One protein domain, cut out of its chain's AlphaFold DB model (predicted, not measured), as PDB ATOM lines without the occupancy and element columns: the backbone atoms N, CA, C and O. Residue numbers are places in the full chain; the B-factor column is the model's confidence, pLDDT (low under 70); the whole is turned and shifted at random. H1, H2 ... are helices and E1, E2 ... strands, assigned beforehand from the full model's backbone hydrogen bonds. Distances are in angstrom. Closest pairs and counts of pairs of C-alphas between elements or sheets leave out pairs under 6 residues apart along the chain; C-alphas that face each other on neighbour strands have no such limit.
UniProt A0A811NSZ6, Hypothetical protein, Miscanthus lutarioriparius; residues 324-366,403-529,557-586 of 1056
ATOM      1  N   VAL A 324     215.495  24.310  15.821       82.25
ATOM      2  CA  VAL A 324     214.374  24.018  14.909       82.25
ATOM      3  C   VAL A 324     213.236  23.320  15.671       82.25
ATOM      4  O   VAL A 324     213.459  22.694  16.709       82.25
ATOM      5  N   GLY A 325     211.990  23.510  15.221       82.19
ATOM      6  CA  GLY A 325     210.824  22.819  15.783       82.19
ATOM      7  C   GLY A 325     210.754  21.364  15.318       82.19
ATOM      8  O   GLY A 325     211.154  21.059  14.201       82.19
ATOM      9  N   GLN A 326     210.277  20.462  16.170       88.31
ATOM     10  CA  GLN A 326     210.186  19.029  15.880       88.31
ATOM     11  C   GLN A 326     208.830  18.490  16.343       88.31
ATOM     12  O   GLN A 326     208.391  18.796  17.459       88.31
ATOM     13  N   TYR A 327     208.182  17.693  15.499       88.62
ATOM     14  CA  TYR A 327     206.933  16.991  15.777       88.62
ATOM     15  C   TYR A 327     206.929  15.659  15.024       88.62
ATOM     16  O   TYR A 327     207.192  15.642  13.826       88.62
ATOM     17  N   ASN A 328     206.606  14.562  15.707       88.75
ATOM     18  CA  ASN A 328     206.599  13.220  15.127       88.75
ATOM     19  C   ASN A 328     205.216  12.578  15.297       88.75
ATOM     20  O   ASN A 328     204.670  12.555  16.405       88.75
ATOM     21  N   LEU A 329     204.636  12.067  14.207       88.12
ATOM     22  CA  LEU A 329     203.262  11.555  14.218       88.12
ATOM     23  C   LEU A 329     203.126  10.251  15.016       88.12
ATOM     24  O   LEU A 329     202.151  10.074  15.748       88.12
ATOM     25  N   LEU A 330     204.105   9.350  14.911       87.25
ATOM     26  CA  LEU A 330     204.047   8.027  15.537       87.25
ATOM     27  C   LEU A 330     204.236   8.113  17.065       87.25
ATOM     28  O   LEU A 330     203.512   7.449  17.813       87.25
ATOM     29  N   ASP A 331     205.115   8.996  17.553       85.19
ATOM     30  CA  ASP A 331     205.226   9.307  18.991       85.19
ATOM     31  C   ASP A 331     203.934   9.938  19.542       85.19
ATOM     32  O   ASP A 331     203.535   9.663  20.677       85.19
ATOM     33  N   PHE A 332     203.234  10.753  18.745       85.25
ATOM     34  CA  PHE A 332     201.946  11.315  19.156       85.25
ATOM     35  C   PHE A 332     200.829  10.260  19.208       85.25
ATOM     36  O   PHE A 332     200.015  10.272  20.137       85.25
ATOM     37  N   CYS A 333     200.781   9.335  18.248       84.06
ATOM     38  CA  CYS A 333     199.748   8.297  18.197       84.06
ATOM     39  C   CYS A 333     199.929   7.224  19.287       84.06
ATOM     40  O   CYS A 333     198.942   6.762  19.860       84.06
ATOM     41  N   THR A 334     201.171   6.894  19.653       81.81
ATOM     42  CA  THR A 334     201.492   5.874  20.677       81.81
ATOM     43  C   THR A 334     201.452   6.374  22.132       81.81
ATOM     44  O   THR A 334     201.786   5.633  23.060       81.81
ATOM     45  N   ARG A 335     201.022   7.620  22.362       80.38
ATOM     46  CA  ARG A 335     201.082   8.298  23.668       80.38
ATOM     47  C   ARG A 335     200.217   7.694  24.782       80.38
ATOM     48  O   ARG A 335     199.076   7.281  24.572       80.38
ATOM     49  N   ASP A 336     200.700   7.819  26.020       69.69
ATOM     50  CA  ASP A 336     199.901   7.572  27.227       69.69
ATOM     51  C   ASP A 336     198.865   8.699  27.446       69.69
ATOM     52  O   ASP A 336     199.200   9.882  27.559       69.69
ATOM     53  N   ARG A 337     197.578   8.329  27.520       64.81
ATOM     54  CA  ARG A 337     196.445   9.249  27.744       64.81
ATOM     55  C   ARG A 337     196.086   9.457  29.231       64.81
ATOM     56  O   ARG A 337     195.129  10.171  29.528       64.81
ATOM     57  N   THR A 338     196.810   8.858  30.179       63.47
ATOM     58  CA  THR A 338     196.509   8.939  31.628       63.47
ATOM     59  C   THR A 338     197.044  10.203  32.323       63.47
ATOM     60  O   THR A 338     196.624  10.520  33.442       63.47
ATOM     61  N   GLU A 339     197.912  10.955  31.635       67.69
ATOM     62  CA  GLU A 339     198.599  12.182  32.067       67.69
ATOM     63  C   GLU A 339     197.703  13.179  32.836       67.69
ATOM     64  O   GLU A 339     196.671  13.664  32.350       67.69
ATOM     65  N   LEU A 340     198.126  13.556  34.050       61.03
ATOM     66  CA  LEU A 340     197.353  14.444  34.927       61.03
ATOM     67  C   LEU A 340     197.190  15.856  34.336       61.03
ATOM     68  O   LEU A 340     196.220  16.540  34.664       61.03
ATOM     69  N   ARG A 341     198.088  16.282  33.433       59.97
ATOM     70  CA  ARG A 341     197.981  17.565  32.716       59.97
ATOM     71  C   ARG A 341     196.955  17.521  31.588       59.97
ATOM     72  O   ARG A 341     196.142  18.440  31.495       59.97
ATOM     73  N   SER A 342     196.917  16.442  30.802       65.94
ATOM     74  CA  SER A 342     195.897  16.253  29.757       65.94
ATOM     75  C   SER A 342     194.485  16.271  30.363       65.94
ATOM     76  O   SER A 342     193.606  17.004  29.907       65.94
ATOM     77  N   ARG A 343     194.296  15.621  31.523       71.06
ATOM     78  CA  ARG A 343     193.038  15.672  32.299       71.06
ATOM     79  C   ARG A 343     192.628  17.078  32.772       71.06
ATOM     80  O   ARG A 343     191.448  17.290  33.058       71.06
ATOM     81  N   ILE A 344     193.563  18.026  32.876       71.31
ATOM     82  CA  ILE A 344     193.274  19.440  33.169       71.31
ATOM     83  C   ILE A 344     192.924  20.183  31.876       71.31
ATOM     84  O   ILE A 344     191.893  20.852  31.843       71.31
ATOM     85  N   ALA A 345     193.696  20.013  30.798       72.38
ATOM     86  CA  ALA A 345     193.404  20.616  29.493       72.38
ATOM     87  C   ALA A 345     192.008  20.218  28.966       72.38
ATOM     88  O   ALA A 345     191.237  21.082  28.543       72.38
ATOM     89  N   LYS A 346     191.632  18.941  29.122       74.75
ATOM     90  CA  LYS A 346     190.296  18.393  28.827       74.75
ATOM     91  C   LYS A 346     189.166  19.088  29.593       74.75
ATOM     92  O   LYS A 346     188.105  19.330  29.030       74.75
ATOM     93  N   LYS A 347     189.390  19.481  30.855       73.69
ATOM     94  CA  LYS A 347     188.409  20.249  31.653       73.69
ATOM     95  C   LYS A 347     188.273  21.718  31.238       73.69
ATOM     96  O   LYS A 347     187.311  22.358  31.648       73.69
ATOM     97  N   VAL A 348     189.226  22.249  30.472       73.56
ATOM     98  CA  VAL A 348     189.242  23.642  29.986       73.56
ATOM     99  C   VAL A 348     188.857  23.719  28.496       73.56
ATOM    100  O   VAL A 348     188.721  24.808  27.953       73.56
ATOM    101  N   GLY A 349     188.652  22.579  27.823       69.75
ATOM    102  CA  GLY A 349     188.355  22.518  26.385       69.75
ATOM    103  C   GLY A 349     189.570  22.750  25.477       69.75
ATOM    104  O   GLY A 349     189.418  22.841  24.265       69.75
ATOM    105  N   LEU A 350     190.780  22.819  26.042       72.75
ATOM    106  CA  LEU A 350     192.030  23.104  25.322       72.75
ATOM    107  C   LEU A 350     192.875  21.844  25.058       72.75
ATOM    108  O   LEU A 350     194.072  21.950  24.821       72.75
ATOM    109  N   GLU A 351     192.272  20.654  25.103       73.25
ATOM    110  CA  GLU A 351     192.959  19.359  24.955       73.25
ATOM    111  C   GLU A 351     193.758  19.264  23.646       73.25
ATOM    112  O   GLU A 351     194.972  19.101  23.709       73.25
ATOM    113  N   LYS A 352     193.136  19.495  22.475       69.31
ATOM    114  CA  LYS A 352     193.838  19.465  21.172       69.31
ATOM    115  C   LYS A 352     195.000  20.470  21.084       69.31
ATOM    116  O   LYS A 352     196.045  20.142  20.530       69.31
ATOM    117  N   TRP A 353     194.846  21.676  21.642       70.00
ATOM    118  CA  TRP A 353     195.910  22.693  21.647       70.00
ATOM    119  C   TRP A 353     197.061  22.309  22.583       70.00
ATOM    120  O   TRP A 353     198.226  22.379  22.199       70.00
ATOM    121  N   TRP A 354     196.735  21.865  23.800       70.94
ATOM    122  CA  TRP A 354     197.719  21.441  24.792       70.94
ATOM    123  C   TRP A 354     198.494  20.211  24.326       70.94
ATOM    124  O   TRP A 354     199.708  20.159  24.484       70.94
ATOM    125  N   ASP A 355     197.812  19.244  23.718       70.88
ATOM    126  CA  ASP A 355     198.420  18.026  23.193       70.88
ATOM    127  C   ASP A 355     199.375  18.336  22.021       70.88
ATOM    128  O   ASP A 355     200.520  17.881  22.038       70.88
ATOM    129  N   LYS A 356     198.987  19.199  21.065       72.00
ATOM    130  CA  LYS A 356     199.906  19.680  20.010       72.00
ATOM    131  C   LYS A 356     201.100  20.461  20.583       72.00
ATOM    132  O   LYS A 356     202.224  20.277  20.122       72.00
ATOM    133  N   PHE A 357     200.896  21.279  21.619       70.25
ATOM    134  CA  PHE A 357     201.973  22.026  22.285       70.25
ATOM    135  C   PHE A 357     202.891  21.155  23.167       70.25
ATOM    136  O   PHE A 357     204.053  21.493  23.360       70.25
ATOM    137  N   HIS A 358     202.397  20.043  23.720       69.75
ATOM    138  CA  HIS A 358     203.191  19.168  24.588       69.75
ATOM    139  C   HIS A 358     204.075  18.199  23.788       69.75
ATOM    140  O   HIS A 358     205.180  17.887  24.235       69.75
ATOM    141  N   TYR A 359     203.594  17.728  22.633       72.50
ATOM    142  CA  TYR A 359     204.322  16.797  21.761       72.50
ATOM    143  C   TYR A 359     205.170  17.504  20.690       72.50
ATOM    144  O   TYR A 359     205.996  16.862  20.050       72.50
ATOM    145  N   SER A 360     205.043  18.829  20.538       79.06
ATOM    146  CA  SER A 360     206.060  19.626  19.842       79.06
ATOM    147  C   SER A 360     207.236  19.928  20.763       79.06
ATOM    148  O   SER A 360     207.077  20.324  21.917       79.06
ATOM    149  N   SER A 361     208.443  19.763  20.229       74.38
ATOM    150  CA  SER A 361     209.687  20.125  20.904       74.38
ATOM    151  C   SER A 361     210.508  21.087  20.045       74.38
ATOM    152  O   SER A 361     210.183  21.362  18.890       74.38
ATOM    153  N   THR A 362     211.561  21.657  20.629       72.75
ATOM    154  CA  THR A 362     212.501  22.535  19.923       72.75
ATOM    155  C   THR A 362     213.913  22.044  20.198       72.75
ATOM    156  O   THR A 362     214.401  22.172  21.324       72.75
ATOM    157  N   VAL A 363     214.546  21.463  19.185       74.19
ATOM    158  CA  VAL A 363     215.852  20.798  19.288       74.19
ATOM    159  C   VAL A 363     216.923  21.690  18.662       74.19
ATOM    160  O   VAL A 363     216.652  22.445  17.728       74.19
ATOM    161  N   SER A 364     218.141  21.662  19.206       72.31
ATOM    162  CA  SER A 364     219.287  22.357  18.612       72.31
ATOM    163  C   SER A 364     219.661  21.710  17.280       72.31
ATOM    164  O   SER A 364     219.852  20.497  17.251       72.31
ATOM    165  N   ILE A 365     219.802  22.505  16.216       72.94
ATOM    166  CA  ILE A 365     220.082  21.985  14.867       72.94
ATOM    167  C   ILE A 365     221.395  21.194  14.881       72.94
ATOM    168  O   ILE A 365     222.434  21.755  15.245       72.94
ATOM    169  N   SER A 366     221.349  19.918  14.484       77.94
ATOM    170  CA  SER A 366     222.534  19.061  14.374       77.94
ATOM    171  C   SER A 366     223.525  19.629  13.360       77.94
ATOM    172  O   SER A 366     223.117  20.111  12.304       77.94
ATOM    173  N   ALA A 403     221.024   2.927 -17.158       52.12
ATOM    174  CA  ALA A 403     220.217   2.087 -16.269       52.12
ATOM    175  C   ALA A 403     218.721   2.060 -16.648       52.12
ATOM    176  O   ALA A 403     217.949   2.931 -16.257       52.12
ATOM    177  N   SER A 404     218.270   1.006 -17.339       50.75
ATOM    178  CA  SER A 404     216.853   0.836 -17.725       50.75
ATOM    179  C   SER A 404     215.871   0.660 -16.554       50.75
ATOM    180  O   SER A 404     214.663   0.701 -16.774       50.75
ATOM    181  N   GLY A 405     216.363   0.425 -15.331       52.03
ATOM    182  CA  GLY A 405     215.533   0.222 -14.138       52.03
ATOM    183  C   GLY A 405     214.945   1.514 -13.567       52.03
ATOM    184  O   GLY A 405     213.755   1.550 -13.271       52.03
ATOM    185  N   GLY A 406     215.748   2.583 -13.474       51.28
ATOM    186  CA  GLY A 406     215.381   3.801 -12.738       51.28
ATOM    187  C   GLY A 406     214.075   4.439 -13.214       51.28
ATOM    188  O   GLY A 406     213.251   4.830 -12.393       51.28
ATOM    189  N   ARG A 407     213.844   4.474 -14.538       52.38
ATOM    190  CA  ARG A 407     212.647   5.099 -15.134       52.38
ATOM    191  C   ARG A 407     211.347   4.556 -14.529       52.38
ATOM    192  O   ARG A 407     210.467   5.346 -14.222       52.38
ATOM    193  N   ARG A 408     211.267   3.238 -14.303       58.97
ATOM    194  CA  ARG A 408     210.071   2.597 -13.732       58.97
ATOM    195  C   ARG A 408     209.791   3.073 -12.311       58.97
ATOM    196  O   ARG A 408     208.648   3.360 -11.992       58.97
ATOM    197  N   LEU A 409     210.827   3.208 -11.481       61.59
ATOM    198  CA  LEU A 409     210.643   3.601 -10.085       61.59
ATOM    199  C   LEU A 409     210.269   5.087  -9.938       61.59
ATOM    200  O   LEU A 409     209.523   5.432  -9.026       61.59
ATOM    201  N   TYR A 410     210.716   5.962 -10.852       67.56
ATOM    202  CA  TYR A 410     210.160   7.317 -10.941       67.56
ATOM    203  C   TYR A 410     208.653   7.260 -11.210       67.56
ATOM    204  O   TYR A 410     207.884   7.833 -10.440       67.56
ATOM    205  N   ASP A 411     208.232   6.533 -12.250       66.62
ATOM    206  CA  ASP A 411     206.817   6.411 -12.614       66.62
ATOM    207  C   ASP A 411     205.992   5.842 -11.427       66.62
ATOM    208  O   ASP A 411     204.954   6.401 -11.078       66.62
ATOM    209  N   GLU A 412     206.509   4.823 -10.724       68.25
ATOM    210  CA  GLU A 412     205.884   4.161  -9.558       68.25
ATOM    211  C   GLU A 412     205.811   5.007  -8.265       68.25
ATOM    212  O   GLU A 412     204.948   4.744  -7.426       68.25
ATOM    213  N   ILE A 413     206.684   6.007  -8.066       77.75
ATOM    214  CA  ILE A 413     206.722   6.845  -6.842       77.75
ATOM    215  C   ILE A 413     206.144   8.253  -7.066       77.75
ATOM    216  O   ILE A 413     205.687   8.897  -6.115       77.75
ATOM    217  N   SER A 414     206.154   8.755  -8.304       75.12
ATOM    218  CA  SER A 414     205.951  10.182  -8.600       75.12
ATOM    219  C   SER A 414     204.589  10.760  -8.178       75.12
ATOM    220  O   SER A 414     204.516  11.951  -7.852       75.12
ATOM    221  N   TRP A 415     203.547   9.928  -8.082       80.31
ATOM    222  CA  TRP A 415     202.213  10.298  -7.584       80.31
ATOM    223  C   TRP A 415     202.251  10.953  -6.197       80.31
ATOM    224  O   TRP A 415     201.569  11.950  -5.970       80.31
ATOM    225  N   SER A 416     203.134  10.476  -5.311       80.12
ATOM    226  CA  SER A 416     203.293  10.937  -3.918       80.12
ATOM    227  C   SER A 416     203.861  12.362  -3.761       80.12
ATOM    228  O   SER A 416     204.082  12.836  -2.643       80.12
ATOM    229  N   VAL A 417     204.150  13.034  -4.880       80.06
ATOM    230  CA  VAL A 417     204.710  14.395  -4.967       80.06
ATOM    231  C   VAL A 417     203.949  15.249  -5.991       80.06
ATOM    232  O   VAL A 417     203.732  16.450  -5.777       80.06
ATOM    233  N   ASN A 418     203.556  14.635  -7.108       72.94
ATOM    234  CA  ASN A 418     202.909  15.293  -8.237       72.94
ATOM    235  C   ASN A 418     201.402  15.432  -8.046       72.94
ATOM    236  O   ASN A 418     200.882  16.546  -8.097       72.94
ATOM    237  N   ASP A 419     200.741  14.302  -7.809       67.44
ATOM    238  CA  ASP A 419     199.296  14.146  -7.984       67.44
ATOM    239  C   ASP A 419     198.551  14.247  -6.641       67.44
ATOM    240  O   ASP A 419     197.329  14.375  -6.593       67.44
ATOM    241  N   THR A 420     199.300  14.266  -5.533       72.75
ATOM    242  CA  THR A 420     198.815  14.580  -4.188       72.75
ATOM    243  C   THR A 420     198.938  16.071  -3.850       72.75
ATOM    244  O   THR A 420     199.904  16.752  -4.212       72.75
ATOM    245  N   ASP A 421     197.972  16.580  -3.078       79.69
ATOM    246  CA  ASP A 421     198.062  17.899  -2.440       79.69
ATOM    247  C   ASP A 421     199.301  17.984  -1.540       79.69
ATOM    248  O   ASP A 421     199.597  17.050  -0.797       79.69
ATOM    249  N   PHE A 422     199.981  19.135  -1.525       84.81
ATOM    250  CA  PHE A 422     201.241  19.315  -0.790       84.81
ATOM    251  C   PHE A 422     201.146  18.978   0.711       84.81
ATOM    252  O   PHE A 422     202.094  18.452   1.294       84.81
ATOM    253  N   ASP A 423     199.996  19.236   1.339       84.56
ATOM    254  CA  ASP A 423     199.774  18.940   2.755       84.56
ATOM    255  C   ASP A 423     199.534  17.440   3.035       84.56
ATOM    256  O   ASP A 423     199.911  16.936   4.095       84.56
ATOM    257  N   GLN A 424     199.003  16.705   2.052       84.31
ATOM    258  CA  GLN A 424     198.940  15.246   2.047       84.31
ATOM    259  C   GLN A 424     200.319  14.643   1.737       84.31
ATOM    260  O   GLN A 424     200.735  13.733   2.450       84.31
ATOM    261  N   SER A 425     201.083  15.195   0.786       88.69
ATOM    262  CA  SER A 425     202.456  14.752   0.489       88.69
ATOM    263  C   SER A 425     203.358  14.803   1.730       88.69
ATOM    264  O   SER A 425     204.074  13.841   1.998       88.69
ATOM    265  N   ILE A 426     203.278  15.867   2.545       91.69
ATOM    266  CA  ILE A 426     204.022  15.966   3.818       91.69
ATOM    267  C   ILE A 426     203.647  14.827   4.782       91.69
ATOM    268  O   ILE A 426     204.533  14.261   5.422       91.69
ATOM    269  N   LEU A 427     202.362  14.468   4.894       90.25
ATOM    270  CA  LEU A 427     201.918  13.355   5.744       90.25
ATOM    271  C   LEU A 427     202.425  11.998   5.232       90.25
ATOM    272  O   LEU A 427     202.977  11.229   6.024       90.25
ATOM    273  N   ILE A 428     202.279  11.737   3.927       89.19
ATOM    274  CA  ILE A 428     202.720  10.496   3.274       89.19
ATOM    275  C   ILE A 428     204.224  10.306   3.487       89.19
ATOM    276  O   ILE A 428     204.662   9.302   4.054       89.19
ATOM    277  N   TRP A 429     205.024  11.302   3.100       93.12
ATOM    278  CA  TRP A 429     206.478  11.226   3.201       93.12
ATOM    279  C   TRP A 429     206.964  11.205   4.652       93.12
ATOM    280  O   TRP A 429     207.967  10.544   4.925       93.12
ATOM    281  N   HIS A 430     206.271  11.848   5.604       94.19
ATOM    282  CA  HIS A 430     206.644  11.781   7.023       94.19
ATOM    283  C   HIS A 430     206.508  10.365   7.580       94.19
ATOM    284  O   HIS A 430     207.476   9.829   8.125       94.19
ATOM    285  N   VAL A 431     205.333   9.746   7.412       91.81
ATOM    286  CA  VAL A 431     205.103   8.370   7.869       91.81
ATOM    287  C   VAL A 431     206.049   7.416   7.140       91.81
ATOM    288  O   VAL A 431     206.708   6.617   7.800       91.81
ATOM    289  N   ALA A 432     206.215   7.555   5.820       91.25
ATOM    290  CA  ALA A 432     207.088   6.671   5.054       91.25
ATOM    291  C   ALA A 432     208.568   6.788   5.460       91.25
ATOM    292  O   ALA A 432     209.247   5.780   5.645       91.25
ATOM    293  N   THR A 433     209.059   8.012   5.687       92.94
ATOM    294  CA  THR A 433     210.425   8.257   6.181       92.94
ATOM    295  C   THR A 433     210.643   7.590   7.538       92.94
ATOM    296  O   THR A 433     211.667   6.944   7.755       92.94
ATOM    297  N   ASP A 434     209.694   7.727   8.464       91.25
ATOM    298  CA  ASP A 434     209.869   7.220   9.823       91.25
ATOM    299  C   ASP A 434     209.698   5.693   9.913       91.25
ATOM    300  O   ASP A 434     210.418   5.042  10.673       91.25
ATOM    301  N   VAL A 435     208.828   5.096   9.086       89.62
ATOM    302  CA  VAL A 435     208.713   3.634   8.951       89.62
ATOM    303  C   VAL A 435     209.965   3.044   8.296       89.62
ATOM    304  O   VAL A 435     210.528   2.091   8.841       89.62
ATOM    305  N   TYR A 436     210.463   3.645   7.208       88.69
ATOM    306  CA  TYR A 436     211.728   3.263   6.568       88.69
ATOM    307  C   TYR A 436     212.887   3.277   7.578       88.69
ATOM    308  O   TYR A 436     213.601   2.285   7.716       88.69
ATOM    309  N   LEU A 437     213.029   4.354   8.362       88.25
ATOM    310  CA  LEU A 437     214.086   4.485   9.372       88.25
ATOM    311  C   LEU A 437     213.942   3.530  10.575       88.25
ATOM    312  O   LEU A 437     214.946   3.241  11.223       88.25
ATOM    313  N   CYS A 438     212.739   3.033  10.886       86.12
ATOM    314  CA  CYS A 438     212.532   2.028  11.943       86.12
ATOM    315  C   CYS A 438     212.717   0.579  11.456       86.12
ATOM    316  O   CYS A 438     213.052  -0.301  12.255       86.12
ATOM    317  N   CYS A 439     212.475   0.312  10.168       80.75
ATOM    318  CA  CYS A 439     212.561  -1.032   9.590       80.75
ATOM    319  C   CYS A 439     213.941  -1.334   8.981       80.75
ATOM    320  O   CYS A 439     214.401  -2.475   9.054       80.75
ATOM    321  N   HIS A 440     214.633  -0.333   8.429       76.44
ATOM    322  CA  HIS A 440     215.946  -0.499   7.796       76.44
ATOM    323  C   HIS A 440     217.074  -0.650   8.828       76.44
ATOM    324  O   HIS A 440     217.315   0.241   9.642       76.44
ATOM    325  N   ARG A 441     217.805  -1.774   8.797       60.34
ATOM    326  CA  ARG A 441     218.788  -2.141   9.836       60.34
ATOM    327  C   ARG A 441     220.165  -2.457   9.237       60.34
ATOM    328  O   ARG A 441     220.383  -3.548   8.722       60.34
ATOM    329  N   GLN A 442     221.103  -1.512   9.333       54.22
ATOM    330  CA  GLN A 442     222.438  -1.612   8.716       54.22
ATOM    331  C   GLN A 442     223.532  -2.163   9.664       54.22
ATOM    332  O   GLN A 442     223.546  -1.793  10.841       54.22
ATOM    333  N   PRO A 443     224.474  -2.996   9.169       46.91
ATOM    334  CA  PRO A 443     225.667  -3.434   9.904       46.91
ATOM    335  C   PRO A 443     226.995  -2.796   9.419       46.91
ATOM    336  O   PRO A 443     227.154  -2.505   8.237       46.91
ATOM    337  N   GLU A 444     227.992  -2.736  10.318       47.38
ATOM    338  CA  GLU A 444     229.435  -2.521  10.035       47.38
ATOM    339  C   GLU A 444     229.850  -1.111   9.480       47.38
ATOM    340  O   GLU A 444     229.008  -0.229   9.302       47.38
ATOM    341  N   PRO A 445     231.160  -0.760   9.392       47.34
ATOM    342  CA  PRO A 445     231.653   0.521   9.928       47.34
ATOM    343  C   PRO A 445     231.564   1.744   9.003       47.34
ATOM    344  O   PRO A 445     231.944   2.836   9.418       47.34
ATOM    345  N   ALA A 446     231.022   1.619   7.787       52.56
ATOM    346  CA  ALA A 446     230.667   2.784   6.961       52.56
ATOM    347  C   ALA A 446     229.425   3.541   7.499       52.56
ATOM    348  O   ALA A 446     228.956   4.505   6.897       52.56
ATOM    349  N   ALA A 447     228.880   3.089   8.633       60.69
ATOM    350  CA  ALA A 447     227.653   3.581   9.232       60.69
ATOM    351  C   ALA A 447     227.694   5.039   9.720       60.69
ATOM    352  O   ALA A 447     226.625   5.629   9.813       60.69
ATOM    353  N   GLU A 448     228.846   5.645  10.044       70.81
ATOM    354  CA  GLU A 448     228.850   6.991  10.653       70.81
ATOM    355  C   GLU A 448     228.216   8.064   9.757       70.81
ATOM    356  O   GLU A 448     227.311   8.765  10.207       70.81
ATOM    357  N   ASP A 449     228.622   8.175   8.491       71.94
ATOM    358  CA  ASP A 449     228.092   9.214   7.598       71.94
ATOM    359  C   ASP A 449     226.656   8.917   7.145       71.94
ATOM    360  O   ASP A 449     225.810   9.814   7.146       71.94
ATOM    361  N   ARG A 450     226.314   7.641   6.908       75.75
ATOM    362  CA  ARG A 450     224.917   7.228   6.665       75.75
ATOM    363  C   ARG A 450     224.019   7.477   7.883       75.75
ATOM    364  O   ARG A 450     222.869   7.871   7.715       75.75
ATOM    365  N   HIS A 451     224.530   7.331   9.107       81.50
ATOM    366  CA  HIS A 451     223.807   7.650  10.341       81.50
ATOM    367  C   HIS A 451     223.643   9.164  10.542       81.50
ATOM    368  O   HIS A 451     222.567   9.613  10.939       81.50
ATOM    369  N   ARG A 452     224.666   9.970  10.218       81.25
ATOM    370  CA  ARG A 452     224.580  11.444  10.204       81.25
ATOM    371  C   ARG A 452     223.512  11.926   9.216       81.25
ATOM    372  O   ARG A 452     222.706  12.781   9.590       81.25
ATOM    373  N   LEU A 453     223.462  11.334   8.018       83.44
ATOM    374  CA  LEU A 453     222.434  11.598   7.008       83.44
ATOM    375  C   LEU A 453     221.044  11.142   7.478       83.44
ATOM    376  O   LEU A 453     220.106  11.927   7.423       83.44
ATOM    377  N   ALA A 454     220.906   9.931   8.028       85.94
ATOM    378  CA  ALA A 454     219.632   9.419   8.545       85.94
ATOM    379  C   ALA A 454     219.061  10.299   9.668       85.94
ATOM    380  O   ALA A 454     217.862  10.579   9.706       85.94
ATOM    381  N   LYS A 455     219.933  10.796  10.552       86.94
ATOM    382  CA  LYS A 455     219.587  11.760  11.600       86.94
ATOM    383  C   LYS A 455     219.140  13.106  11.017       86.94
ATOM    384  O   LYS A 455     218.150  13.655  11.488       86.94
ATOM    385  N   ALA A 456     219.823  13.614   9.989       87.25
ATOM    386  CA  ALA A 456     219.452  14.860   9.317       87.25
ATOM    387  C   ALA A 456     218.117  14.745   8.554       87.25
ATOM    388  O   ALA A 456     217.259  15.613   8.699       87.25
ATOM    389  N   VAL A 457     217.901  13.645   7.823       89.75
ATOM    390  CA  VAL A 457     216.629  13.309   7.155       89.75
ATOM    391  C   VAL A 457     215.481  13.243   8.160       89.75
ATOM    392  O   VAL A 457     214.418  13.815   7.919       89.75
ATOM    393  N   LYS A 458     215.697  12.606   9.318       89.94
ATOM    394  CA  LYS A 458     214.695  12.566  10.384       89.94
ATOM    395  C   LYS A 458     214.398  13.954  10.954       89.94
ATOM    396  O   LYS A 458     213.233  14.331  11.014       89.94
ATOM    397  N   GLU A 459     215.425  14.726  11.317       90.00
ATOM    398  CA  GLU A 459     215.258  16.098  11.825       90.00
ATOM    399  C   GLU A 459     214.519  17.003  10.821       90.00
ATOM    400  O   GLU A 459     213.767  17.891  11.225       90.00
ATOM    401  N   LEU A 460     214.680  16.757   9.517       90.88
ATOM    402  CA  LEU A 460     213.988  17.478   8.450       90.88
ATOM    403  C   LEU A 460     212.519  17.047   8.303       90.88
ATOM    404  O   LEU A 460     211.641  17.907   8.240       90.88
ATOM    405  N   SER A 461     212.233  15.745   8.346       94.06
ATOM    406  CA  SER A 461     210.864  15.204   8.329       94.06
ATOM    407  C   SER A 461     210.053  15.605   9.574       94.06
ATOM    408  O   SER A 461     208.918  16.077   9.460       94.06
ATOM    409  N   ASP A 462     210.649  15.501  10.769       92.62
ATOM    410  CA  ASP A 462     210.044  15.946  12.034       92.62
ATOM    411  C   ASP A 462     209.857  17.487  12.059       92.62
ATOM    412  O   ASP A 462     208.990  18.002  12.773       92.62
ATOM    413  N   TYR A 463     210.621  18.253  11.262       91.81
ATOM    414  CA  TYR A 463     210.410  19.698  11.088       91.81
ATOM    415  C   TYR A 463     209.285  20.028  10.099       91.81
ATOM    416  O   TYR A 463     208.444  20.879  10.397       91.81
ATOM    417  N   MET A 464     209.222  19.352   8.951       92.75
ATOM    418  CA  MET A 464     208.155  19.577   7.969       92.75
ATOM    419  C   MET A 464     206.778  19.229   8.551       92.75
ATOM    420  O   MET A 464     205.822  19.988   8.365       92.75
ATOM    421  N   LEU A 465     206.685  18.175   9.374       92.62
ATOM    422  CA  LEU A 465     205.461  17.903  10.128       92.62
ATOM    423  C   LEU A 465     205.206  18.940  11.239       92.62
ATOM    424  O   LEU A 465     204.059  19.341  11.441       92.62
ATOM    425  N   PHE A 466     206.234  19.446  11.932       90.75
ATOM    426  CA  PHE A 466     206.062  20.547  12.894       90.75
ATOM    427  C   PHE A 466     205.432  21.792  12.245       90.75
ATOM    428  O   PHE A 466     204.538  22.399  12.841       90.75
ATOM    429  N   LEU A 467     205.840  22.148  11.023       89.50
ATOM    430  CA  LEU A 467     205.221  23.238  10.263       89.50
ATOM    431  C   LEU A 467     203.740  22.945  10.002       89.50
ATOM    432  O   LEU A 467     202.891  23.735  10.407       89.50
ATOM    433  N   PHE A 468     203.416  21.784   9.431       89.31
ATOM    434  CA  PHE A 468     202.036  21.371   9.142       89.31
ATOM    435  C   PHE A 468     201.124  21.377  10.386       89.31
ATOM    436  O   PHE A 468     199.995  21.867  10.337       89.31
ATOM    437  N   VAL A 469     201.612  20.884  11.530       86.38
ATOM    438  CA  VAL A 469     200.794  20.686  12.741       86.38
ATOM    439  C   VAL A 469     200.703  21.928  13.632       86.38
ATOM    440  O   VAL A 469     199.665  22.139  14.268       86.38
ATOM    441  N   VAL A 470     201.772  22.728  13.711       83.06
ATOM    442  CA  VAL A 470     201.924  23.828  14.687       83.06
ATOM    443  C   VAL A 470     201.960  25.207  14.022       83.06
ATOM    444  O   VAL A 470     201.535  26.190  14.632       83.06
ATOM    445  N   GLN A 471     202.446  25.308  12.782       83.25
ATOM    446  CA  GLN A 471     202.621  26.572  12.055       83.25
ATOM    447  C   GLN A 471     202.104  26.496  10.601       83.25
ATOM    448  O   GLN A 471     202.823  26.906   9.692       83.25
ATOM    449  N   PRO A 472     200.864  26.024  10.338       86.19
ATOM    450  CA  PRO A 472     200.383  25.761   8.973       86.19
ATOM    451  C   PRO A 472     200.402  26.991   8.053       86.19
ATOM    452  O   PRO A 472     200.517  26.857   6.845       86.19
ATOM    453  N   HIS A 473     200.368  28.202   8.618       80.56
ATOM    454  CA  HIS A 473     200.517  29.462   7.883       80.56
ATOM    455  C   HIS A 473     201.908  29.672   7.244       80.56
ATOM    456  O   HIS A 473     202.063  30.601   6.456       80.56
ATOM    457  N   MET A 474     202.909  28.859   7.601       84.06
ATOM    458  CA  MET A 474     204.250  28.834   6.999       84.06
ATOM    459  C   MET A 474     204.356  27.861   5.812       84.06
ATOM    460  O   MET A 474     205.446  27.681   5.273       84.06
ATOM    461  N   LEU A 475     203.254  27.211   5.424       85.94
ATOM    462  CA  LEU A 475     203.150  26.376   4.230       85.94
ATOM    463  C   LEU A 475     202.254  27.067   3.180       85.94
ATOM    464  O   LEU A 475     201.386  27.862   3.550       85.94
ATOM    465  N   PRO A 476     202.438  26.777   1.880       80.25
ATOM    466  CA  PRO A 476     201.558  27.258   0.822       80.25
ATOM    467  C   PRO A 476     200.161  26.627   0.881       80.25
ATOM    468  O   PRO A 476     200.005  25.443   1.175       80.25
ATOM    469  N   GLY A 477     199.150  27.418   0.511       69.62
ATOM    470  CA  GLY A 477     197.759  26.975   0.377       69.62
ATOM    471  C   GLY A 477     196.968  26.880   1.691       69.62
ATOM    472  O   GLY A 477     197.427  27.247   2.773       69.62
ATOM    473  N   SER A 478     195.725  26.410   1.586       65.81
ATOM    474  CA  SER A 478     194.804  26.190   2.707       65.81
ATOM    475  C   SER A 478     195.021  24.808   3.335       65.81
ATOM    476  O   SER A 478     194.316  23.850   3.035       65.81
ATOM    477  N   VAL A 479     196.010  24.713   4.228       73.88
ATOM    478  CA  VAL A 479     196.385  23.475   4.937       73.88
ATOM    479  C   VAL A 479     195.188  22.842   5.671       73.88
ATOM    480  O   VAL A 479     194.666  23.393   6.648       73.88
ATOM    481  N   ARG A 480     194.761  21.648   5.241       74.06
ATOM    482  CA  ARG A 480     193.530  20.983   5.696       74.06
ATOM    483  C   ARG A 480     193.769  20.226   6.997       74.06
ATOM    484  O   ARG A 480     194.019  19.025   7.011       74.06
ATOM    485  N   SER A 481     193.609  20.919   8.124       74.25
ATOM    486  CA  SER A 481     193.788  20.334   9.468       74.25
ATOM    487  C   SER A 481     192.947  19.074   9.765       74.25
ATOM    488  O   SER A 481     193.324  18.291  10.636       74.25
ATOM    489  N   SER A 482     191.867  18.820   9.015       75.38
ATOM    490  CA  SER A 482     191.108  17.562   9.060       75.38
ATOM    491  C   SER A 482     191.883  16.353   8.518       75.38
ATOM    492  O   SER A 482     191.743  15.271   9.078       75.38
ATOM    493  N   ARG A 483     192.761  16.512   7.510       77.81
ATOM    494  CA  ARG A 483     193.654  15.430   7.042       77.81
ATOM    495  C   ARG A 483     194.552  14.937   8.178       77.81
ATOM    496  O   ARG A 483     194.686  13.731   8.369       77.81
ATOM    497  N   TYR A 484     195.111  15.863   8.963       83.00
ATOM    498  CA  TYR A 484     195.905  15.534  10.152       83.00
ATOM    499  C   TYR A 484     195.086  14.770  11.197       83.00
ATOM    500  O   TYR A 484     195.510  13.705  11.638       83.00
ATOM    501  N   ASP A 485     193.930  15.312  11.596       81.25
ATOM    502  CA  ASP A 485     193.112  14.722  12.661       81.25
ATOM    503  C   ASP A 485     192.611  13.314  12.263       81.25
ATOM    504  O   ASP A 485     192.747  12.388  13.061       81.25
ATOM    505  N   ASN A 486     192.155  13.113  11.017       80.75
ATOM    506  CA  ASN A 486     191.724  11.803  10.508       80.75
ATOM    507  C   ASN A 486     192.863  10.765  10.526       80.75
ATOM    508  O   ASN A 486     192.676   9.644  10.995       80.75
ATOM    509  N   ASN A 487     194.060  11.140  10.055       84.75
ATOM    510  CA  ASN A 487     195.218  10.240  10.049       84.75
ATOM    511  C   ASN A 487     195.726   9.937  11.467       84.75
ATOM    512  O   ASN A 487     196.152   8.815  11.734       84.75
ATOM    513  N   CYS A 488     195.631  10.895  12.396       84.00
ATOM    514  CA  CYS A 488     195.905  10.642  13.810       84.00
ATOM    515  C   CYS A 488     194.936   9.623  14.400       84.00
ATOM    516  O   CYS A 488     195.376   8.690  15.063       84.00
ATOM    517  N   ASP A 489     193.630   9.809  14.200       81.56
ATOM    518  CA  ASP A 489     192.634   8.933  14.810       81.56
ATOM    519  C   ASP A 489     192.691   7.513  14.208       81.56
ATOM    520  O   ASP A 489     192.624   6.556  14.976       81.56
ATOM    521  N   GLY A 490     192.960   7.358  12.902       80.88
ATOM    522  CA  GLY A 490     193.202   6.053  12.261       80.88
ATOM    523  C   GLY A 490     194.469   5.329  12.751       80.88
ATOM    524  O   GLY A 490     194.428   4.149  13.096       80.88
ATOM    525  N   LEU A 491     195.595   6.040  12.893       85.88
ATOM    526  CA  LEU A 491     196.809   5.472  13.500       85.88
ATOM    527  C   LEU A 491     196.609   5.109  14.981       85.88
ATOM    528  O   LEU A 491     197.192   4.145  15.482       85.88
ATOM    529  N   VAL A 492     195.773   5.865  15.695       84.62
ATOM    530  CA  VAL A 492     195.432   5.625  17.100       84.62
ATOM    531  C   VAL A 492     194.484   4.432  17.276       84.62
ATOM    532  O   VAL A 492     194.633   3.716  18.270       84.62
ATOM    533  N   THR A 493     193.523   4.196  16.375       83.44
ATOM    534  CA  THR A 493     192.643   3.013  16.438       83.44
ATOM    535  C   THR A 493     193.417   1.741  16.118       83.44
ATOM    536  O   THR A 493     193.370   0.811  16.923       83.44
ATOM    537  N   LEU A 494     194.208   1.740  15.041       83.25
ATOM    538  CA  LEU A 494     195.122   0.652  14.670       83.25
ATOM    539  C   LEU A 494     196.082   0.315  15.826       83.25
ATOM    540  O   LEU A 494     196.207  -0.842  16.234       83.25
ATOM    541  N   TRP A 495     196.691   1.329  16.451       86.19
ATOM    542  CA  TRP A 495     197.526   1.124  17.638       86.19
ATOM    543  C   TRP A 495     196.750   0.512  18.816       86.19
ATOM    544  O   TRP A 495     197.254  -0.395  19.479       86.19
ATOM    545  N   GLN A 496     195.525   0.969  19.096       83.31
ATOM    546  CA  GLN A 496     194.709   0.446  20.204       83.31
ATOM    547  C   GLN A 496     194.199  -0.980  19.968       83.31
ATOM    548  O   GLN A 496     194.063  -1.728  20.935       83.31
ATOM    549  N   GLN A 497     193.935  -1.363  18.717       81.75
ATOM    550  CA  GLN A 497     193.535  -2.722  18.349       81.75
ATOM    551  C   GLN A 497     194.673  -3.714  18.621       81.75
ATOM    552  O   GLN A 497     194.475  -4.694  19.339       81.75
ATOM    553  N   HIS A 498     195.880  -3.429  18.122       79.19
ATOM    554  CA  HIS A 498     196.998  -4.372  18.204       79.19
ATOM    555  C   HIS A 498     197.795  -4.306  19.513       79.19
ATOM    556  O   HIS A 498     198.279  -5.338  19.959       79.19
ATOM    557  N   SER A 499     197.893  -3.158  20.200       74.88
ATOM    558  CA  SER A 499     198.629  -3.068  21.484       74.88
ATOM    559  C   SER A 499     197.975  -3.831  22.652       74.88
ATOM    560  O   SER A 499     198.570  -3.954  23.727       74.88
ATOM    561  N   ALA A 500     196.764  -4.363  22.454       67.38
ATOM    562  CA  ALA A 500     196.129  -5.316  23.360       67.38
ATOM    563  C   ALA A 500     196.660  -6.756  23.191       67.38
ATOM    564  O   ALA A 500     196.660  -7.513  24.168       67.38
ATOM    565  N   ASP A 501     197.124  -7.121  21.991       70.06
ATOM    566  CA  ASP A 501     197.802  -8.387  21.721       70.06
ATOM    567  C   ASP A 501     199.280  -8.282  22.126       70.06
ATOM    568  O   ASP A 501     199.998  -7.347  21.774       70.06
ATOM    569  N   LYS A 502     199.732  -9.244  22.928       59.22
ATOM    570  CA  LYS A 502     201.084  -9.263  23.495       59.22
ATOM    571  C   LYS A 502     202.040 -10.162  22.731       59.22
ATOM    572  O   LYS A 502     203.244 -10.013  22.918       59.22
ATOM    573  N   ASP A 503     201.526 -11.054  21.891       59.81
ATOM    574  CA  ASP A 503     202.344 -12.052  21.204       59.81
ATOM    575  C   ASP A 503     202.865 -11.525  19.850       59.81
ATOM    576  O   ASP A 503     203.884 -12.003  19.351       59.81
ATOM    577  N   GLY A 504     202.241 -10.476  19.295       62.28
ATOM    578  CA  GLY A 504     202.712  -9.753  18.104       62.28
ATOM    579  C   GLY A 504     203.716  -8.613  18.355       62.28
ATOM    580  O   GLY A 504     204.139  -7.965  17.398       62.28
ATOM    581  N   MET A 505     204.085  -8.335  19.611       76.06
ATOM    582  CA  MET A 505     204.754  -7.091  20.026       76.06
ATOM    583  C   MET A 505     206.216  -7.314  20.454       76.06
ATOM    584  O   MET A 505     206.482  -8.172  21.291       76.06
ATOM    585  N   ASP A 506     207.171  -6.515  19.957       79.31
ATOM    586  CA  ASP A 506     208.590  -6.610  20.347       79.31
ATOM    587  C   ASP A 506     208.863  -5.750  21.603       79.31
ATOM    588  O   ASP A 506     208.887  -4.516  21.514       79.31
ATOM    589  N   PRO A 507     209.094  -6.351  22.791       78.06
ATOM    590  CA  PRO A 507     209.292  -5.609  24.037       78.06
ATOM    591  C   PRO A 507     210.680  -4.956  24.141       78.06
ATOM    592  O   PRO A 507     210.971  -4.317  25.152       78.06
ATOM    593  N   THR A 508     211.558  -5.142  23.146       81.62
ATOM    594  CA  THR A 508     212.879  -4.491  23.091       81.62
ATOM    595  C   THR A 508     212.861  -3.150  22.356       81.62
ATOM    596  O   THR A 508     213.833  -2.400  22.443       81.62
ATOM    597  N   LEU A 509     211.758  -2.836  21.672       83.19
ATOM    598  CA  LEU A 509     211.553  -1.606  20.913       83.19
ATOM    599  C   LEU A 509     210.739  -0.561  21.678       83.19
ATOM    600  O   LEU A 509     209.967  -0.864  22.590       83.19
ATOM    601  N   THR A 510     210.834   0.686  21.225       86.12
ATOM    602  CA  THR A 510     209.876   1.733  21.589       86.12
ATOM    603  C   THR A 510     208.464   1.420  21.058       86.12
ATOM    604  O   THR A 510     208.304   0.677  20.082       86.12
ATOM    605  N   PRO A 511     207.407   2.016  21.647       86.06
ATOM    606  CA  PRO A 511     206.052   1.950  21.094       86.06
ATOM    607  C   PRO A 511     205.993   2.390  19.623       86.06
ATOM    608  O   PRO A 511     205.355   1.748  18.793       86.06
ATOM    609  N   ARG A 512     206.744   3.445  19.305       88.06
ATOM    610  CA  ARG A 512     206.885   4.071  17.991       88.06
ATOM    611  C   ARG A 512     207.452   3.129  16.923       88.06
ATOM    612  O   ARG A 512     206.874   2.998  15.850       88.06
ATOM    613  N   GLU A 513     208.556   2.444  17.225       86.94
ATOM    614  CA  GLU A 513     209.181   1.459  16.324       86.94
ATOM    615  C   GLU A 513     208.294   0.224  16.116       86.94
ATOM    616  O   GLU A 513     208.265  -0.331  15.019       86.94
ATOM    617  N   ASN A 514     207.535  -0.191  17.138       88.12
ATOM    618  CA  ASN A 514     206.535  -1.250  16.992       88.12
ATOM    619  C   ASN A 514     205.376  -0.822  16.077       88.12
ATOM    620  O   ASN A 514     205.023  -1.577  15.176       88.12
ATOM    621  N   LEU A 515     204.821   0.388  16.249       89.12
ATOM    622  CA  LEU A 515     203.788   0.928  15.351       89.12
ATOM    623  C   LEU A 515     204.299   1.019  13.903       89.12
ATOM    624  O   LEU A 515     203.586   0.650  12.975       89.12
ATOM    625  N   ALA A 516     205.551   1.438  13.708       88.44
ATOM    626  CA  ALA A 516     206.178   1.452  12.391       88.44
ATOM    627  C   ALA A 516     206.291   0.046  11.767       88.44
ATOM    628  O   ALA A 516     205.910  -0.146  10.613       88.44
ATOM    629  N   ARG A 517     206.758  -0.957  12.526       86.12
ATOM    630  CA  ARG A 517     206.801  -2.352  12.048       86.12
ATOM    631  C   ARG A 517     205.413  -2.922  11.754       86.12
ATOM    632  O   ARG A 517     205.289  -3.703  10.817       86.12
ATOM    633  N   LEU A 518     204.395  -2.537  12.527       85.06
ATOM    634  CA  LEU A 518     203.002  -2.918  12.290       85.06
ATOM    635  C   LEU A 518     202.538  -2.380  10.931       85.06
ATOM    636  O   LEU A 518     202.133  -3.173  10.096       85.06
ATOM    637  N   LEU A 519     202.695  -1.077  10.663       84.81
ATOM    638  CA  LEU A 519     202.329  -0.467   9.375       84.81
ATOM    639  C   LEU A 519     203.022  -1.141   8.179       84.81
ATOM    640  O   LEU A 519     202.381  -1.422   7.171       84.81
ATOM    641  N   TYR A 520     204.318  -1.448   8.299       83.12
ATOM    642  CA  TYR A 520     205.044  -2.164   7.247       83.12
ATOM    643  C   TYR A 520     204.537  -3.603   7.054       83.12
ATOM    644  O   TYR A 520     204.417  -4.072   5.923       83.12
ATOM    645  N   ARG A 521     204.200  -4.302   8.145       79.00
ATOM    646  CA  ARG A 521     203.629  -5.652   8.093       79.00
ATOM    647  C   ARG A 521     202.219  -5.669   7.498       79.00
ATOM    648  O   ARG A 521     201.929  -6.538   6.693       79.00
ATOM    649  N   GLU A 522     201.376  -4.715   7.871       74.31
ATOM    650  CA  GLU A 522     199.985  -4.562   7.420       74.31
ATOM    651  C   GLU A 522     199.887  -4.304   5.903       74.31
ATOM    652  O   GLU A 522     198.925  -4.716   5.252       74.31
ATOM    653  N   TYR A 523     200.916  -3.673   5.325       72.12
ATOM    654  CA  TYR A 523     201.140  -3.622   3.878       72.12
ATOM    655  C   TYR A 523     201.630  -4.972   3.328       72.12
ATOM    656  O   TYR A 523     201.033  -5.524   2.406       72.12
ATOM    657  N   ARG A 524     202.708  -5.519   3.907       71.31
ATOM    658  CA  ARG A 524     203.399  -6.713   3.393       71.31
ATOM    659  C   ARG A 524     202.501  -7.953   3.360       71.31
ATOM    660  O   ARG A 524     202.521  -8.693   2.385       71.31
ATOM    661  N   ASP A 525     201.720  -8.168   4.415       67.50
ATOM    662  CA  ASP A 525     200.839  -9.327   4.544       67.50
ATOM    663  C   ASP A 525     199.636  -9.227   3.570       67.50
ATOM    664  O   ASP A 525     199.197 -10.266   3.096       67.50
ATOM    665  N   ARG A 526     199.188  -8.021   3.155       60.47
ATOM    666  CA  ARG A 526     198.247  -7.863   2.017       60.47
ATOM    667  C   ARG A 526     198.909  -8.066   0.653       60.47
ATOM    668  O   ARG A 526     198.298  -8.641  -0.238       60.47
ATOM    669  N   SER A 527     200.150  -7.607   0.474       57.41
ATOM    670  CA  SER A 527     200.856  -7.750  -0.812       57.41
ATOM    671  C   SER A 527     201.221  -9.198  -1.169       57.41
ATOM    672  O   SER A 527     201.530  -9.473  -2.325       57.41
ATOM    673  N   ASP A 528     201.191 -10.111  -0.191       55.41
ATOM    674  CA  ASP A 528     201.345 -11.550  -0.426       55.41
ATOM    675  C   ASP A 528     200.043 -12.181  -0.979       55.41
ATOM    676  O   ASP A 528     200.123 -13.006  -1.888       55.41
ATOM    677  N   ASP A 529     198.857 -11.787  -0.485       50.09
ATOM    678  CA  ASP A 529     197.556 -12.373  -0.884       50.09
ATOM    679  C   ASP A 529     197.201 -12.098  -2.364       50.09
ATOM    680  O   ASP A 529     196.586 -12.934  -3.026       50.09
ATOM    681  N   PRO A 557     186.379   7.064   3.728       40.16
ATOM    682  CA  PRO A 557     186.622   8.063   2.692       40.16
ATOM    683  C   PRO A 557     188.098   8.136   2.270       40.16
ATOM    684  O   PRO A 557     188.997   8.171   3.115       40.16
ATOM    685  N   HIS A 558     188.336   8.302   0.963       43.47
ATOM    686  CA  HIS A 558     189.643   8.643   0.388       43.47
ATOM    687  C   HIS A 558     190.360   9.749   1.204       43.47
ATOM    688  O   HIS A 558     189.856  10.871   1.309       43.47
ATOM    689  N   GLY A 559     191.550   9.469   1.760       52.84
ATOM    690  CA  GLY A 559     192.347  10.484   2.479       52.84
ATOM    691  C   GLY A 559     193.223  10.023   3.656       52.84
ATOM    692  O   GLY A 559     193.781  10.870   4.366       52.84
ATOM    693  N   LEU A 560     193.364   8.717   3.901       68.06
ATOM    694  CA  LEU A 560     194.221   8.177   4.964       68.06
ATOM    695  C   LEU A 560     195.669   7.964   4.488       68.06
ATOM    696  O   LEU A 560     196.132   6.842   4.322       68.06
ATOM    697  N   ALA A 561     196.395   9.074   4.339       77.00
ATOM    698  CA  ALA A 561     197.819   9.180   4.001       77.00
ATOM    699  C   ALA A 561     198.790   8.205   4.712       77.00
ATOM    700  O   ALA A 561     199.892   7.987   4.211       77.00
ATOM    701  N   TYR A 562     198.445   7.617   5.865       80.00
ATOM    702  CA  TYR A 562     199.275   6.565   6.476       80.00
ATOM    703  C   TYR A 562     199.253   5.234   5.700       80.00
ATOM    704  O   TYR A 562     200.202   4.459   5.813       80.00
ATOM    705  N   ILE A 563     198.200   4.976   4.915       77.06
ATOM    706  CA  ILE A 563     198.060   3.815   4.025       77.06
ATOM    707  C   ILE A 563     198.959   4.020   2.801       77.06
ATOM    708  O   ILE A 563     199.874   3.228   2.568       77.06
ATOM    709  N   ASP A 564     198.783   5.154   2.114       80.12
ATOM    710  CA  ASP A 564     199.647   5.652   1.034       80.12
ATOM    711  C   ASP A 564     201.141   5.559   1.423       80.12
ATOM    712  O   ASP A 564     201.986   5.090   0.657       80.12
ATOM    713  N   ALA A 565     201.471   5.962   2.656       85.50
ATOM    714  CA  ALA A 565     202.822   5.910   3.204       85.50
ATOM    715  C   ALA A 565     203.355   4.489   3.426       85.50
ATOM    716  O   ALA A 565     204.551   4.256   3.236       85.50
ATOM    717  N   ALA A 566     202.512   3.537   3.834       81.94
ATOM    718  CA  ALA A 566     202.915   2.142   3.981       81.94
ATOM    719  C   ALA A 566     203.259   1.535   2.609       81.94
ATOM    720  O   ALA A 566     204.319   0.923   2.468       81.94
ATOM    721  N   GLY A 567     202.447   1.822   1.582       77.06
ATOM    722  CA  GLY A 567     202.726   1.458   0.188       77.06
ATOM    723  C   GLY A 567     204.027   2.064  -0.346       77.06
ATOM    724  O   GLY A 567     204.893   1.340  -0.843       77.06
ATOM    725  N   LEU A 568     204.228   3.374  -0.157       84.31
ATOM    726  CA  LEU A 568     205.485   4.051  -0.500       84.31
ATOM    727  C   LEU A 568     206.689   3.430   0.234       84.31
ATOM    728  O   LEU A 568     207.750   3.241  -0.360       84.31
ATOM    729  N   THR A 569     206.532   3.054   1.506       85.25
ATOM    730  CA  THR A 569     207.601   2.394   2.276       85.25
ATOM    731  C   THR A 569     207.925   0.998   1.746       85.25
ATOM    732  O   THR A 569     209.093   0.613   1.737       85.25
ATOM    733  N   GLY A 570     206.923   0.264   1.254       78.44
ATOM    734  CA  GLY A 570     207.106  -0.999   0.540       78.44
ATOM    735  C   GLY A 570     208.036  -0.859  -0.665       78.44
ATOM    736  O   GLY A 570     209.013  -1.600  -0.782       78.44
ATOM    737  N   LEU A 571     207.798   0.152  -1.508       77.31
ATOM    738  CA  LEU A 571     208.662   0.465  -2.653       77.31
ATOM    739  C   LEU A 571     210.089   0.833  -2.203       77.31
ATOM    740  O   LEU A 571     211.059   0.268  -2.718       77.31
ATOM    741  N   LEU A 572     210.222   1.719  -1.204       81.00
ATOM    742  CA  LEU A 572     211.509   2.206  -0.676       81.00
ATOM    743  C   LEU A 572     212.369   1.123  -0.001       81.00
ATOM    744  O   LEU A 572     213.595   1.228  -0.020       81.00
ATOM    745  N   LEU A 573     211.754   0.104   0.611       78.69
ATOM    746  CA  LEU A 573     212.454  -1.024   1.247       78.69
ATOM    747  C   LEU A 573     212.677  -2.217   0.302       78.69
ATOM    748  O   LEU A 573     213.344  -3.179   0.686       78.69
ATOM    749  N   SER A 574     212.144  -2.183  -0.922       71.12
ATOM    750  CA  SER A 574     212.251  -3.299  -1.864       71.12
ATOM    751  C   SER A 574     213.666  -3.459  -2.443       71.12
ATOM    752  O   SER A 574     214.301  -2.492  -2.873       71.12
ATOM    753  N   GLU A 575     214.137  -4.706  -2.579       55.91
ATOM    754  CA  GLU A 575     215.378  -5.016  -3.317       55.91
ATOM    755  C   GLU A 575     215.276  -4.670  -4.820       55.91
ATOM    756  O   GLU A 575     216.292  -4.526  -5.497       55.91
ATOM    757  N   ARG A 576     214.052  -4.491  -5.346       49.16
ATOM    758  CA  ARG A 576     213.793  -4.034  -6.723       49.16
ATOM    759  C   ARG A 576     214.133  -2.561  -6.958       49.16
ATOM    760  O   ARG A 576     214.328  -2.194  -8.113       49.16
ATOM    761  N   SER A 577     214.210  -1.741  -5.907       54.47
ATOM    762  CA  SER A 577     214.408  -0.288  -6.020       54.47
ATOM    763  C   SER A 577     215.652   0.101  -6.833       54.47
ATOM    764  O   SER A 577     215.619   1.066  -7.592       54.47
ATOM    765  N   GLY A 578     216.754  -0.648  -6.715       53.25
ATOM    766  CA  GLY A 578     217.957  -0.474  -7.541       53.25
ATOM    767  C   GLY A 578     218.733   0.839  -7.337       53.25
ATOM    768  O   GLY A 578     219.772   1.027  -7.971       53.25
ATOM    769  N   ILE A 579     218.270   1.731  -6.457       58.88
ATOM    770  CA  ILE A 579     218.957   2.975  -6.092       58.88
ATOM    771  C   ILE A 579     220.069   2.644  -5.076       58.88
ATOM    772  O   ILE A 579     219.764   2.088  -4.019       58.88
ATOM    773  N   PRO A 580     221.343   3.012  -5.317       58.00
ATOM    774  CA  PRO A 580     222.432   2.741  -4.367       58.00
ATOM    775  C   PRO A 580     222.291   3.520  -3.044       58.00
ATOM    776  O   PRO A 580     222.719   3.048  -1.988       58.00
ATOM    777  N   ASP A 581     221.648   4.690  -3.091       73.62
ATOM    778  CA  ASP A 581     221.547   5.652  -1.992       73.62
ATOM    779  C   ASP A 581     220.117   6.205  -1.805       73.62
ATOM    780  O   ASP A 581     219.870   7.408  -1.840       73.62
ATOM    781  N   VAL A 582     219.148   5.313  -1.540       80.62
ATOM    782  CA  VAL A 582     217.730   5.655  -1.245       80.62
ATOM    783  C   VAL A 582     217.592   6.771  -0.194       80.62
ATOM    784  O   VAL A 582     216.707   7.620  -0.278       80.62
ATOM    785  N   LEU A 583     218.493   6.816   0.789       83.81
ATOM    786  CA  LEU A 583     218.482   7.827   1.848       83.81
ATOM    787  C   LEU A 583     218.846   9.244   1.350       83.81
ATOM    788  O   LEU A 583     218.338  10.225   1.887       83.81
ATOM    789  N   GLU A 584     219.678   9.355   0.312       80.38
ATOM    790  CA  GLU A 584     220.042  10.619  -0.351       80.38
ATOM    791  C   GLU A 584     218.909  11.125  -1.264       80.38
ATOM    792  O   GLU A 584     218.693  12.332  -1.397       80.38
ATOM    793  N   MET A 585     218.113  10.203  -1.819       83.31
ATOM    794  CA  MET A 585     216.852  10.528  -2.496       83.31
ATOM    795  C   MET A 585     215.828  11.111  -1.516       83.31
ATOM    796  O   MET A 585     215.286  12.185  -1.771       83.31
ATOM    797  N   ILE A 586     215.600  10.450  -0.372       87.06
ATOM    798  CA  ILE A 586     214.678  10.944   0.666       87.06
ATOM    799  C   ILE A 586     215.144  12.316   1.189       87.06
ATOM    800  O   ILE A 586     214.322  13.216   1.357       87.06
TER     801      ILE A 586
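AT A GLANCE: This is residues 324 to 366, 403 to 529 and 557 to 586 of the 1056 residues of the protein "Hypothetical protein" of Miscanthus lutarioriparius (UniProt A0A811NSZ6). A long helix, H6, runs through the middle of a cluster of crossed helices: H7 folds back along one side of it, H10 crosses it on the opposite side, and H9 crosses its last residues. The helical hairpin H2 and H3 makes one end of the longest axis and H4 the other, while the two-stranded antiparallel sheet E1 - E2 lies by H7, with E1 packed on that helix. The printed part has 200 residues with eleven named helices and two named strands, in the order E1, H1, H2, H3, E2, H4, H5, H6, H7, H8, H9, H10, H11, and its class is mostly helix. It is compact, with a radius of gyration of the C-alphas of 17.6 A and spans of 60 by 44 by 40 A.

HOW THE PARTS SIT: E1, residues 324 to 326, is the antiparallel neighbour of E2, residues 361 to 364; N 324 and O 363 are 2.9 A apart, within hydrogen-bond range, and so are N 361 and O 326, also at 2.9 A. The closest C-alphas of E1 and H7, residues 447 to 470, are those of Gln 326 and Tyr 463, 4.8 A apart. H1, residues 329 to 333, touches H8, residues 481 to 498, with the C-alphas of Cys 333 and Val 492 closest at 5.2 A. H1 also touches H9, residues 511 to 529, with the C-alphas of Leu 330 and Arg 512 closest at 5.5 A. H2, residues 342 to 348, and H3, residues 351 to 359, form a hairpin at a steep tilt of 37 degrees, only just past shallow, with the C-alphas of Ala 345 and Glu 351 closest at 4.7 A. H3 and H7 only just touch, with 3 pairs of C-alphas within 8 A, and touch only at their ends. H4, residues 406 to 413, is close to but not clearly touching H10, residues 561 to 573; their closest C-alphas, those of Ile 413 and Leu 568, are 7.0 A apart. H5, residues 415 to 418, touches H6, residues 422 to 439, with the C-alphas of Ser 416 and Ser 425 closest at 5.9 A. H6 is the hub, touching five helices. It forms a hairpin with H7 at a steep tilt of 35.2 degrees, only just past shallow, with the C-alphas of His 430 and Ser 461 closest at 5.6 A. H6 touches H9 with residues 434 to 439 alone, about perpendicular at 84 degrees, with the C-alphas of Val 435 and Ala 516 closest at 4.8 A. H6 and H10 touch at a steep tilt of 48 degrees, the same way, with the C-alphas of Ile 428 and Ala 565 closest at 4.6 A. H11, residues 582 to 586, touches H7, with the C-alphas of Ala 454 and Leu 583 closest at 7.0 A. Every O i to N i+4 pair is within hydrogen-bond range in H1, H3, H4, H7, H8, H10 and H11, against 2 of 3 in H2, 13 of 14 in H6 and 13 of 15 in H9; H5 is too short for such a pair.

IN THESE COORDINATES: E1 begins at C-alpha 324, (214.374, 24.018, 14.909). From first to last C-alpha H6 measures 25.5 A, H7 33.2 A, H8 26.4 A, H9 27.6 A and H10 18.1 A. H6 begins at C-alpha 422, (201.241, 19.315, -0.790), and H11 ends at C-alpha 586, (214.678, 10.944, 0.666).

THE WHOLE: The two C-alphas farthest apart, those of Lys 347 and Ala 403, are 60.3 A apart. Residues 367 to 402 are not printed, with 35.1 A between C-alphas 366 and 403; residues 530 to 556 are not printed, with 23.5 A between C-alphas 529 and 557. The link from H8 to H9, residues 499 to 510, is long. The mean pLDDT of the printed part is 76.2, and 49 residues are under 70, among them 403 to 412 and 441 to 447.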